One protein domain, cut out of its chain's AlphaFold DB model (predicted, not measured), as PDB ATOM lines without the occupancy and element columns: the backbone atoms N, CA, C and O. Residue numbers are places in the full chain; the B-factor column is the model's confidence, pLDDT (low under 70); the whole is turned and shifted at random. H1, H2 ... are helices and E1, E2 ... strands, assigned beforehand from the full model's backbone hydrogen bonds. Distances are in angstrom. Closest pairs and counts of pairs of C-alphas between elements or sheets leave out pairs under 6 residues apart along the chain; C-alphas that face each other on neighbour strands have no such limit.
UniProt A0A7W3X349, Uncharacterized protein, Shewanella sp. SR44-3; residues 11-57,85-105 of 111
ATOM      1  N   SER A  11      50.834 -35.604  19.228       91.62
ATOM      2  CA  SER A  11      49.744 -35.449  20.202       91.62
ATOM      3  C   SER A  11      48.872 -34.222  19.952       91.62
ATOM      4  O   SER A  11      47.723 -34.208  20.373       91.62
ATOM      5  N   ASN A  12      49.405 -33.205  19.272       94.94
ATOM      6  CA  ASN A  12      48.693 -31.956  19.035       94.94
ATOM      7  C   ASN A  12      47.933 -31.976  17.702       94.94
ATOM      8  O   ASN A  12      47.281 -30.991  17.379       94.94
ATOM      9  N   ILE A  13      48.012 -33.051  16.907       94.94
ATOM     10  CA  ILE A  13      47.304 -33.155  15.624       94.94
ATOM     11  C   ILE A  13      45.802 -33.297  15.881       94.94
ATOM     12  O   ILE A  13      45.364 -34.252  16.518       94.94
ATOM     13  N   ILE A  14      45.012 -32.384  15.315       94.94
ATOM     14  CA  ILE A  14      43.542 -32.411  15.413       94.94
ATOM     15  C   ILE A  14      42.859 -32.896  14.132       94.94
ATOM     16  O   ILE A  14      41.711 -33.335  14.161       94.94
ATOM     17  N   GLY A  15      43.548 -32.830  12.992       94.44
ATOM     18  CA  GLY A  15      42.983 -33.213  11.704       94.44
ATOM     19  C   GLY A  15      43.772 -32.663  10.526       94.44
ATOM     20  O   GLY A  15      44.892 -32.165  10.673       94.44
ATOM     21  N   TYR A  16      43.186 -32.765   9.339       95.25
ATOM     22  CA  TYR A  16      43.829 -32.372   8.091       95.25
ATOM     23  C   TYR A  16      42.824 -31.855   7.061       95.25
ATOM     24  O   TYR A  16      41.621 -32.057   7.183       95.25
ATOM     25  N   THR A  17      43.322 -31.175   6.031       94.12
ATOM     26  CA  THR A  17      42.541 -30.812   4.839       94.12
ATOM     27  C   THR A  17      43.277 -31.256   3.583       94.12
ATOM     28  O   THR A  17      44.490 -31.037   3.484       94.12
ATOM     29  N   GLY A  18      42.538 -31.766   2.600       90.06
ATOM     30  CA  GLY A  18      43.085 -32.344   1.371       90.06
ATOM     31  C   GLY A  18      43.123 -33.868   1.437       90.06
ATOM     32  O   GLY A  18      42.556 -34.469   2.346       90.06
ATOM     33  N   ASP A  19      43.782 -34.486   0.466       88.25
ATOM     34  CA  ASP A  19      43.932 -35.938   0.409       88.25
ATOM     35  C   ASP A  19      45.097 -36.383   1.303       88.25
ATOM     36  O   ASP A  19      46.199 -35.838   1.228       88.25
ATOM     37  N   LEU A  20      44.838 -37.378   2.153       86.69
ATOM     38  CA  LEU A  20      45.803 -37.947   3.090       86.69
ATOM     39  C   LEU A  20      47.080 -38.444   2.396       86.69
ATOM     40  O   LEU A  20      48.163 -38.322   2.965       86.69
ATOM     41  N   ASN A  21      46.951 -38.983   1.182       85.19
ATOM     42  CA  ASN A  21      48.055 -39.566   0.421       85.19
ATOM     43  C   ASN A  21      48.698 -38.577  -0.562       85.19
ATOM     44  O   ASN A  21      49.683 -38.921  -1.210       85.19
ATOM     45  N   ASN A  22      48.165 -37.357  -0.679       87.38
ATOM     46  CA  ASN A  22      48.648 -36.345  -1.614       87.38
ATOM     47  C   ASN A  22      48.959 -35.028  -0.887       87.38
ATOM     48  O   ASN A  22      48.304 -34.008  -1.096       87.38
ATOM     49  N   ASN A  23      49.964 -35.073  -0.007       88.25
ATOM     50  CA  ASN A  23      50.526 -33.908   0.689       88.25
ATOM     51  C   ASN A  23      49.466 -33.012   1.374       88.25
ATOM     52  O   ASN A  23      49.352 -31.818   1.067       88.25
ATOM     53  N   PRO A  24      48.695 -33.548   2.342       92.75
ATOM     54  CA  PRO A  24      47.631 -32.798   3.002       92.75
ATOM     55  C   PRO A  24      48.179 -31.627   3.827       92.75
ATOM     56  O   PRO A  24      49.330 -31.615   4.265       92.75
ATOM     57  N   THR A  25      47.325 -30.648   4.127       94.44
ATOM     58  CA  THR A  25      47.633 -29.660   5.174       94.44
ATOM     59  C   THR A  25      47.207 -30.213   6.528       94.44
ATOM     60  O   THR A  25      46.042 -30.563   6.701       94.44
ATOM     61  N   VAL A  26      48.137 -30.281   7.478       95.44
ATOM     62  CA  VAL A  26      47.932 -30.871   8.811       95.44
ATOM     63  C   VAL A  26      47.705 -29.766   9.835       95.44
ATOM     64  O   VAL A  26      48.486 -28.816   9.874       95.44
ATOM     65  N   TYR A  27      46.668 -29.886  10.663       95.75
ATOM     66  CA  TYR A  27      46.304 -28.900  11.684       95.75
ATOM     67  C   TYR A  27      46.642 -29.406  13.083       95.75
ATOM     68  O   TYR A  27      46.462 -30.586  13.395       95.75
ATOM     69  N   PHE A  28      47.102 -28.482  13.921       96.19
ATOM     70  CA  PHE A  28      47.563 -28.737  15.275       96.19
ATOM     71  C   PHE A  28      46.878 -27.786  16.259       96.19
ATOM     72  O   PHE A  28      46.735 -26.597  15.961       96.19
ATOM     73  N   LYS A  29      46.517 -28.287  17.442       94.75
ATOM     74  CA  LYS A  29      45.980 -27.498  18.555       94.75
ATOM     75  C   LYS A  29      46.490 -28.050  19.888       94.75
ATOM     76  O   LYS A  29      46.516 -29.260  20.088       94.75
ATOM     77  N   ASN A  30      46.879 -27.158  20.795       94.56
ATOM     78  CA  ASN A  30      47.226 -27.469  22.181       94.56
ATOM     79  C   ASN A  30      46.753 -26.320  23.084       94.56
ATOM     80  O   ASN A  30      47.344 -25.238  23.078       94.56
ATOM     81  N   GLY A  31      45.655 -26.529  23.814       92.50
ATOM     82  CA  GLY A  31      44.967 -25.452  24.530       92.50
ATOM     83  C   GLY A  31      44.555 -24.323  23.578       92.50
ATOM     84  O   GLY A  31      43.864 -24.565  22.587       92.50
ATOM     85  N   ASN A  32      45.031 -23.107  23.859       92.94
ATOM     86  CA  ASN A  32      44.782 -21.908  23.047       92.94
ATOM     87  C   ASN A  32      45.761 -21.755  21.873       92.94
ATOM     88  O   ASN A  32      45.589 -20.861  21.046       92.94
ATOM     89  N   LYS A  33      46.800 -22.597  21.791       95.50
ATOM     90  CA  LYS A  33      47.787 -22.548  20.710       95.50
ATOM     91  C   LYS A  33      47.325 -23.380  19.528       95.50
ATOM     92  O   LYS A  33      46.896 -24.521  19.697       95.50
ATOM     93  N   PHE A  34      47.479 -22.840  18.329       95.69
ATOM     94  CA  PHE A  34      47.151 -23.529  17.090       95.69
ATOM     95  C   PHE A  34      48.152 -23.207  15.983       95.69
ATOM     96  O   PHE A  34      48.846 -22.185  15.980       95.69
ATOM     97  N   GLY A  35      48.218 -24.109  15.013       94.62
ATOM     98  CA  GLY A  35      49.087 -23.978  13.859       94.62
ATOM     99  C   GLY A  35      48.776 -25.035  12.814       94.62
ATOM    100  O   GLY A  35      47.968 -25.938  13.018       94.62
ATOM    101  N   ARG A  36      49.438 -24.928  11.664       95.38
ATOM    102  CA  ARG A  36      49.315 -25.918  10.590       95.38
ATOM    103  C   ARG A  36      50.627 -26.140   9.862       95.38
ATOM    104  O   ARG A  36      51.492 -25.266   9.893       95.38
ATOM    105  N   ILE A  37      50.760 -27.280   9.201       95.38
ATOM    106  CA  ILE A  37      51.826 -27.573   8.241       95.38
ATOM    107  C   ILE A  37      51.178 -27.707   6.873       95.38
ATOM    108  O   ILE A  37      50.310 -28.554   6.682       95.38
ATOM    109  N   THR A  38      51.589 -26.873   5.923       93.75
ATOM    110  CA  THR A  38      51.170 -27.000   4.522       93.75
ATOM    111  C   THR A  38      52.274 -27.716   3.763       93.75
ATOM    112  O   THR A  38      53.389 -27.205   3.721       93.75
ATOM    113  N   GLN A  39      51.969 -28.884   3.199       90.56
ATOM    114  CA  GLN A  39      52.954 -29.718   2.503       90.56
ATOM    115  C   GLN A  39      53.042 -29.396   1.007       90.56
ATOM    116  O   GLN A  39      54.128 -29.449   0.443       90.56
ATOM    117  N   ASP A  40      51.924 -29.001   0.389       89.06
ATOM    118  CA  ASP A  40      51.874 -28.608  -1.020       89.06
ATOM    119  C   ASP A  40      51.063 -27.321  -1.257       89.06
ATOM    120  O   ASP A  40      49.966 -27.113  -0.713       89.06
ATOM    121  N   HIS A  41      51.619 -26.438  -2.087       85.94
ATOM    122  CA  HIS A  41      51.002 -25.188  -2.509       85.94
ATOM    123  C   HIS A  41      51.649 -24.670  -3.799       85.94
ATOM    124  O   HIS A  41      52.865 -24.727  -3.946       85.94
ATOM    125  N   GLY A  42      50.871 -24.026  -4.678       85.69
ATOM    126  CA  GLY A  42      51.390 -23.435  -5.927       85.69
ATOM    127  C   GLY A  42      52.385 -22.277  -5.741       85.69
ATOM    128  O   GLY A  42      52.988 -21.819  -6.702       85.69
ATOM    129  N   HIS A  43      52.581 -21.822  -4.502       85.06
ATOM    130  CA  HIS A  43      53.586 -20.826  -4.132       85.06
ATOM    131  C   HIS A  43      54.440 -21.424  -3.020       85.06
ATOM    132  O   HIS A  43      53.909 -21.690  -1.936       85.06
ATOM    133  N   GLN A  44      55.731 -21.618  -3.287       87.69
ATOM    134  CA  GLN A  44      56.656 -22.308  -2.384       87.69
ATOM    135  C   GLN A  44      56.754 -21.640  -1.007       87.69
ATOM    136  O   GLN A  44      56.832 -22.331   0.004       87.69
ATOM    137  N   ASP A  45      56.589 -20.318  -0.934       89.12
ATOM    138  CA  ASP A  45      56.613 -19.573   0.332       89.12
ATOM    139  C   ASP A  45      55.461 -19.923   1.281       89.12
ATOM    140  O   ASP A  45      55.461 -19.543   2.454       89.12
ATOM    141  N   ASN A  46      54.447 -20.637   0.789       87.12
ATOM    142  CA  ASN A  46      53.337 -21.129   1.592       87.12
ATOM    143  C   ASN A  46      53.523 -22.572   2.071       87.12
ATOM    144  O   ASN A  46      52.647 -23.052   2.796       87.12
ATOM    145  N   ILE A  47      54.622 -23.236   1.717       91.50
ATOM    146  CA  ILE A  47      54.964 -24.593   2.145       91.50
ATOM    147  C   ILE A  47      55.793 -24.527   3.436       91.50
ATOM    148  O   ILE A  47      56.679 -23.690   3.577       91.50
ATOM    149  N   GLY A  48      55.472 -25.385   4.407       92.62
ATOM    150  CA  GLY A  48      56.138 -25.450   5.710       92.62
ATOM    151  C   GLY A  48      55.225 -25.179   6.909       92.62
ATOM    152  O   GLY A  48      53.991 -25.114   6.791       92.62
ATOM    153  N   ARG A  49      55.845 -25.019   8.087       93.69
ATOM    154  CA  ARG A  49      55.160 -24.736   9.359       93.69
ATOM    155  C   ARG A  49      54.623 -23.312   9.380       93.69
ATOM    156  O   ARG A  49      55.338 -22.345   9.123       93.69
ATOM    157  N   ASN A  50      53.340 -23.173   9.673       92.88
ATOM    158  CA  ASN A  50      52.752 -21.870   9.923       92.88
ATOM    159  C   ASN A  50      53.306 -21.259  11.225       92.88
ATOM    160  O   ASN A  50      53.744 -21.989  12.105       92.88
ATOM    161  N   LYS A  51      53.262 -19.933  11.387       92.06
ATOM    162  CA  LYS A  51      53.567 -19.327  12.690       92.06
ATOM    163  C   LYS A  51      52.538 -19.823  13.713       92.06
ATOM    164  O   LYS A  51      51.340 -19.749  13.426       92.06
ATOM    165  N   VAL A  52      52.999 -20.321  14.861       93.56
ATOM    166  CA  VAL A  52      52.109 -20.717  15.962       93.56
ATOM    167  C   VAL A  52      51.432 -19.459  16.496       93.56
ATOM    168  O   VAL A  52      52.080 -18.432  16.706       93.56
ATOM    169  N   ARG A  53      50.112 -19.523  16.645       93.38
ATOM    170  CA  ARG A  53      49.284 -18.429  17.162       93.38
ATOM    171  C   ARG A  53      48.566 -18.901  18.411       93.38
ATOM    172  O   ARG A  53      48.360 -20.099  18.587       93.38
ATOM    173  N   GLU A  54      48.195 -17.954  19.258       95.06
ATOM    174  CA  GLU A  54      47.499 -18.226  20.506       95.06
ATOM    175  C   GLU A  54      46.253 -17.353  20.598       95.06
ATOM    176  O   GLU A  54      46.358 -16.134  20.695       95.06
ATOM    177  N   TYR A  55      45.084 -17.987  20.528       95.06
ATOM    178  CA  TYR A  55      43.790 -17.342  20.703       95.06
ATOM    179  C   TYR A  55      42.829 -18.324  21.375       95.06
ATOM    180  O   TYR A  55      42.723 -19.482  20.967       95.06
ATOM    181  N   ALA A  56      42.133 -17.866  22.416       93.56
ATOM    182  CA  ALA A  56      41.207 -18.703  23.181       93.56
ATOM    183  C   ALA A  56      39.952 -19.098  22.384       93.56
ATOM    184  O   ALA A  56      39.327 -20.114  22.678       93.56
ATOM    185  N   ASP A  57      39.604 -18.316  21.364       94.62
ATOM    186  CA  ASP A  57      38.427 -18.495  20.516       94.62
ATOM    187  C   ASP A  57      38.726 -19.246  19.207       94.62
ATOM    188  O   ASP A  57      37.898 -19.240  18.302       94.62
ATOM    189  N   PRO A  85      38.433 -34.263  10.655       93.38
ATOM    190  CA  PRO A  85      38.902 -34.453  12.022       93.38
ATOM    191  C   PRO A  85      39.596 -35.810  12.172       93.38
ATOM    192  O   PRO A  85      39.222 -36.805  11.542       93.38
ATOM    193  N   LEU A  86      40.621 -35.862  13.024       91.44
ATOM    194  CA  LEU A  86      41.291 -37.113  13.348       91.44
ATOM    195  C   LEU A  86      40.431 -37.931  14.324       91.44
ATOM    196  O   LEU A  86      40.458 -37.715  15.530       91.44
ATOM    197  N   ASN A  87      39.714 -38.931  13.816       83.62
ATOM    198  CA  ASN A  87      38.819 -39.777  14.620       83.62
ATOM    199  C   ASN A  87      39.543 -40.952  15.316       83.62
ATOM    200  O   ASN A  87      39.047 -42.074  15.321       83.62
ATOM    201  N   GLY A  88      40.756 -40.737  15.839       78.00
ATOM    202  CA  GLY A  88      41.540 -41.784  16.521       78.00
ATOM    203  C   GLY A  88      42.156 -42.857  15.607       78.00
ATOM    204  O   GLY A  88      42.696 -43.848  16.094       78.00
ATOM    205  N   ASN A  89      42.116 -42.679  14.280       87.94
ATOM    206  CA  ASN A  89      42.763 -43.597  13.342       87.94
ATOM    207  C   ASN A  89      44.293 -43.440  13.402       87.94
ATOM    208  O   ASN A  89      44.858 -42.464  12.899       87.94
ATOM    209  N   GLN A  90      44.963 -44.431  13.991       87.00
ATOM    210  CA  GLN A  90      46.410 -44.414  14.199       87.00
ATOM    211  C   GLN A  90      47.209 -44.404  12.887       87.00
ATOM    212  O   GLN A  90      48.271 -43.785  12.829       87.00
ATOM    213  N   ASN A  91      46.704 -45.039  11.824       88.00
ATOM    214  CA  ASN A  91      47.371 -45.026  10.520       88.00
ATOM    215  C   ASN A  91      47.344 -43.620   9.923       88.00
ATOM    216  O   ASN A  91      48.385 -43.109   9.518       88.00
ATOM    217  N   THR A  92      46.185 -42.958   9.962       89.50
ATOM    218  CA  THR A  92      46.057 -41.553   9.557       89.50
ATOM    219  C   THR A  92      46.993 -40.666  10.372       89.50
ATOM    220  O   THR A  92      47.741 -39.882   9.795       89.50
ATOM    221  N   LEU A  93      47.020 -40.822  11.698       91.62
ATOM    222  CA  LEU A  93      47.906 -40.045  12.565       91.62
ATOM    223  C   LEU A  93      49.385 -40.244  12.202       91.62
ATOM    224  O   LEU A  93      50.139 -39.275  12.132       91.62
ATOM    225  N   ASN A  94      49.802 -41.487  11.955       90.69
ATOM    226  CA  ASN A  94      51.177 -41.812  11.588       90.69
ATOM    227  C   ASN A  94      51.576 -41.181  10.248       90.69
ATOM    228  O   ASN A  94      52.669 -40.621  10.167       90.69
ATOM    229  N   THR A  95      50.697 -41.212   9.243       91.06
ATOM    230  CA  THR A  95      50.922 -40.536   7.954       91.06
ATOM    231  C   THR A  95      51.029 -39.022   8.137       91.06
ATOM    232  O   THR A  95      52.000 -38.415   7.697       91.06
ATOM    233  N   LEU A  96      50.096 -38.399   8.863       91.75
ATOM    234  CA  LEU A  96      50.127 -36.952   9.117       91.75
ATOM    235  C   LEU A  96      51.373 -36.523   9.899       91.75
ATOM    236  O   LEU A  96      51.932 -35.454   9.657       91.75
ATOM    237  N   ALA A  97      51.848 -37.368  10.814       91.75
ATOM    238  CA  ALA A  97      53.046 -37.102  11.589       91.75
ATOM    239  C   ALA A  97      54.334 -37.076  10.754       91.75
ATOM    240  O   ALA A  97      55.314 -36.471  11.187       91.75
ATOM    241  N   GLN A  98      54.361 -37.688   9.565       92.44
ATOM    242  CA  GLN A  98      55.518 -37.598   8.666       92.44
ATOM    243  C   GLN A  98      55.779 -36.148   8.236       92.44
ATOM    244  O   GLN A  98      56.938 -35.741   8.135       92.44
ATOM    245  N   ALA A  99      54.722 -35.334   8.108       90.38
ATOM    246  CA  ALA A  99      54.820 -33.914   7.774       90.38
ATOM    247  C   ALA A  99      55.659 -33.118   8.790       90.38
ATOM    248  O   ALA A  99      56.334 -32.161   8.417       90.38
ATOM    249  N   ILE A 100      55.653 -33.524  10.068       90.31
ATOM    250  CA  ILE A 100      56.430 -32.872  11.132       90.31
ATOM    251  C   ILE A 100      57.925 -32.934  10.809       90.31
ATOM    252  O   ILE A 100      58.618 -31.921  10.909       90.31
ATOM    253  N   ASN A 101      58.411 -34.108  10.404       90.31
ATOM    254  CA  ASN A 101      59.824 -34.329  10.104       90.31
ATOM    255  C   ASN A 101      60.199 -33.821   8.708       90.31
ATOM    256  O   ASN A 101      61.291 -33.289   8.535       90.31
ATOM    257  N   ALA A 102      59.296 -33.955   7.731       91.12
ATOM    258  CA  ALA A 102      59.528 -33.507   6.359       91.12
ATOM    259  C   ALA A 102      59.591 -31.973   6.235       91.12
ATOM    260  O   ALA A 102      60.347 -31.449   5.421       91.12
ATOM    261  N   PHE A 103      58.841 -31.249   7.073       92.00
ATOM    262  CA  PHE A 103      58.778 -29.786   7.061       92.00
ATOM    263  C   PHE A 103      59.193 -29.209   8.424       92.00
ATOM    264  O   PHE A 103      58.340 -28.756   9.191       92.00
ATOM    265  N   PRO A 104      60.497 -29.211   8.764       90.31
ATOM    266  CA  PRO A 104      60.989 -28.767  10.072       90.31
ATOM    267  C   PRO A 104      60.984 -27.240  10.255       90.31
ATOM    268  O   PRO A 104      61.025 -26.753  11.386       90.31
ATOM    269  N   ASN A 105      60.933 -26.481   9.159       90.75
ATOM    270  CA  ASN A 105      61.098 -25.030   9.162       90.75
ATOM    271  C   ASN A 105      59.758 -24.294   9.038       90.75
ATOM    272  O   ASN A 105      58.780 -24.816   8.490       90.75
TER     273      ASN A 105
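This is residues 11 to 57 and 85 to 105 of the 111 residues of an uncharacterized protein of Shewanella sp. SR44-3 (UniProt A0A7W3X349). A small sheet of three strands makes a wall, with one helix, H1, crossing over one face of it. A long stretch with no named element, residues 39 to 57, turns away from the end of E3 and folds back along that edge of the sheet, tied to E3 by two short pairings. The printed part has 68 residues, with three named strands and one named helix in the order E1, E2, E3, H1; the sheet's order is E1 - E2 - E3, all antiparallel. The class is mixed, helices and strands, with under half of the printed residues in named elements. The whole is compact, with a radius of gyration of the C-alphas of 11.7 A, and rounded, spanning 31 by 29 by 19 A.

Begin at the inner strand E2, residues 25 to 30. On one side of it look for the edge strand E1, residues 13 to 17, antiparallel at 153 degrees; N 14 and O 27 are 3.0 A apart, within hydrogen-bond range. On the other side is the edge strand E3, residues 33 to 38, antiparallel at 166 degrees, with N 28 and O 35 within hydrogen-bond range at 2.8 A. E1 and E2 form a hairpin, and so do E2 and E3; the three are a meander, each strand the antiparallel neighbour of the one before. Beyond E3, its residues 37 to 38 pair antiparallel with residues 48 to 49, and its residues 33 to 34 with residues 53 to 54. Now find H1, residues 90 to 102, which is on the sheet at a height over the sheet of 9.6 A, making two layers, a helix on one face of a sheet. It lies over E1 and E3, and only just over E2, where 3 of its C-alphas fall. It runs across the strands, at 85 degrees to E1 on the local plane. Its closest C-alphas to E2 are those of Leu 96 and Val 26, 6.5 A apart; to E3, those of Ala 99 and Ile 37, 7.0 A. In H1, 6 of 9 O i to N i+4 pairs are within hydrogen-bond range.

Find C-alpha 13 at (47.304, -33.155, 15.624); from there E1 runs 12.0 A to Thr 17. E2 covers 17.2 A from Thr 25 to Asn 30, and E3 17.1 A from Lys 33 to Thr 38. H1 starts at C-alpha 90, (46.410, -44.414, 14.199), and runs 18.8 A to C-alpha 102 at (59.528, -33.507, 6.359).

The C-alphas farthest apart are those of His 43 and Gly 88, 31.8 A. Residues 58 to 84 are not printed; across this cut, C-alphas 57 and 85 are 18.1 A apart. The link from E2 to E3 is tight and that from E1 to E2 short. The mean pLDDT of the printed part is 91.4, and no printed residue is under 70.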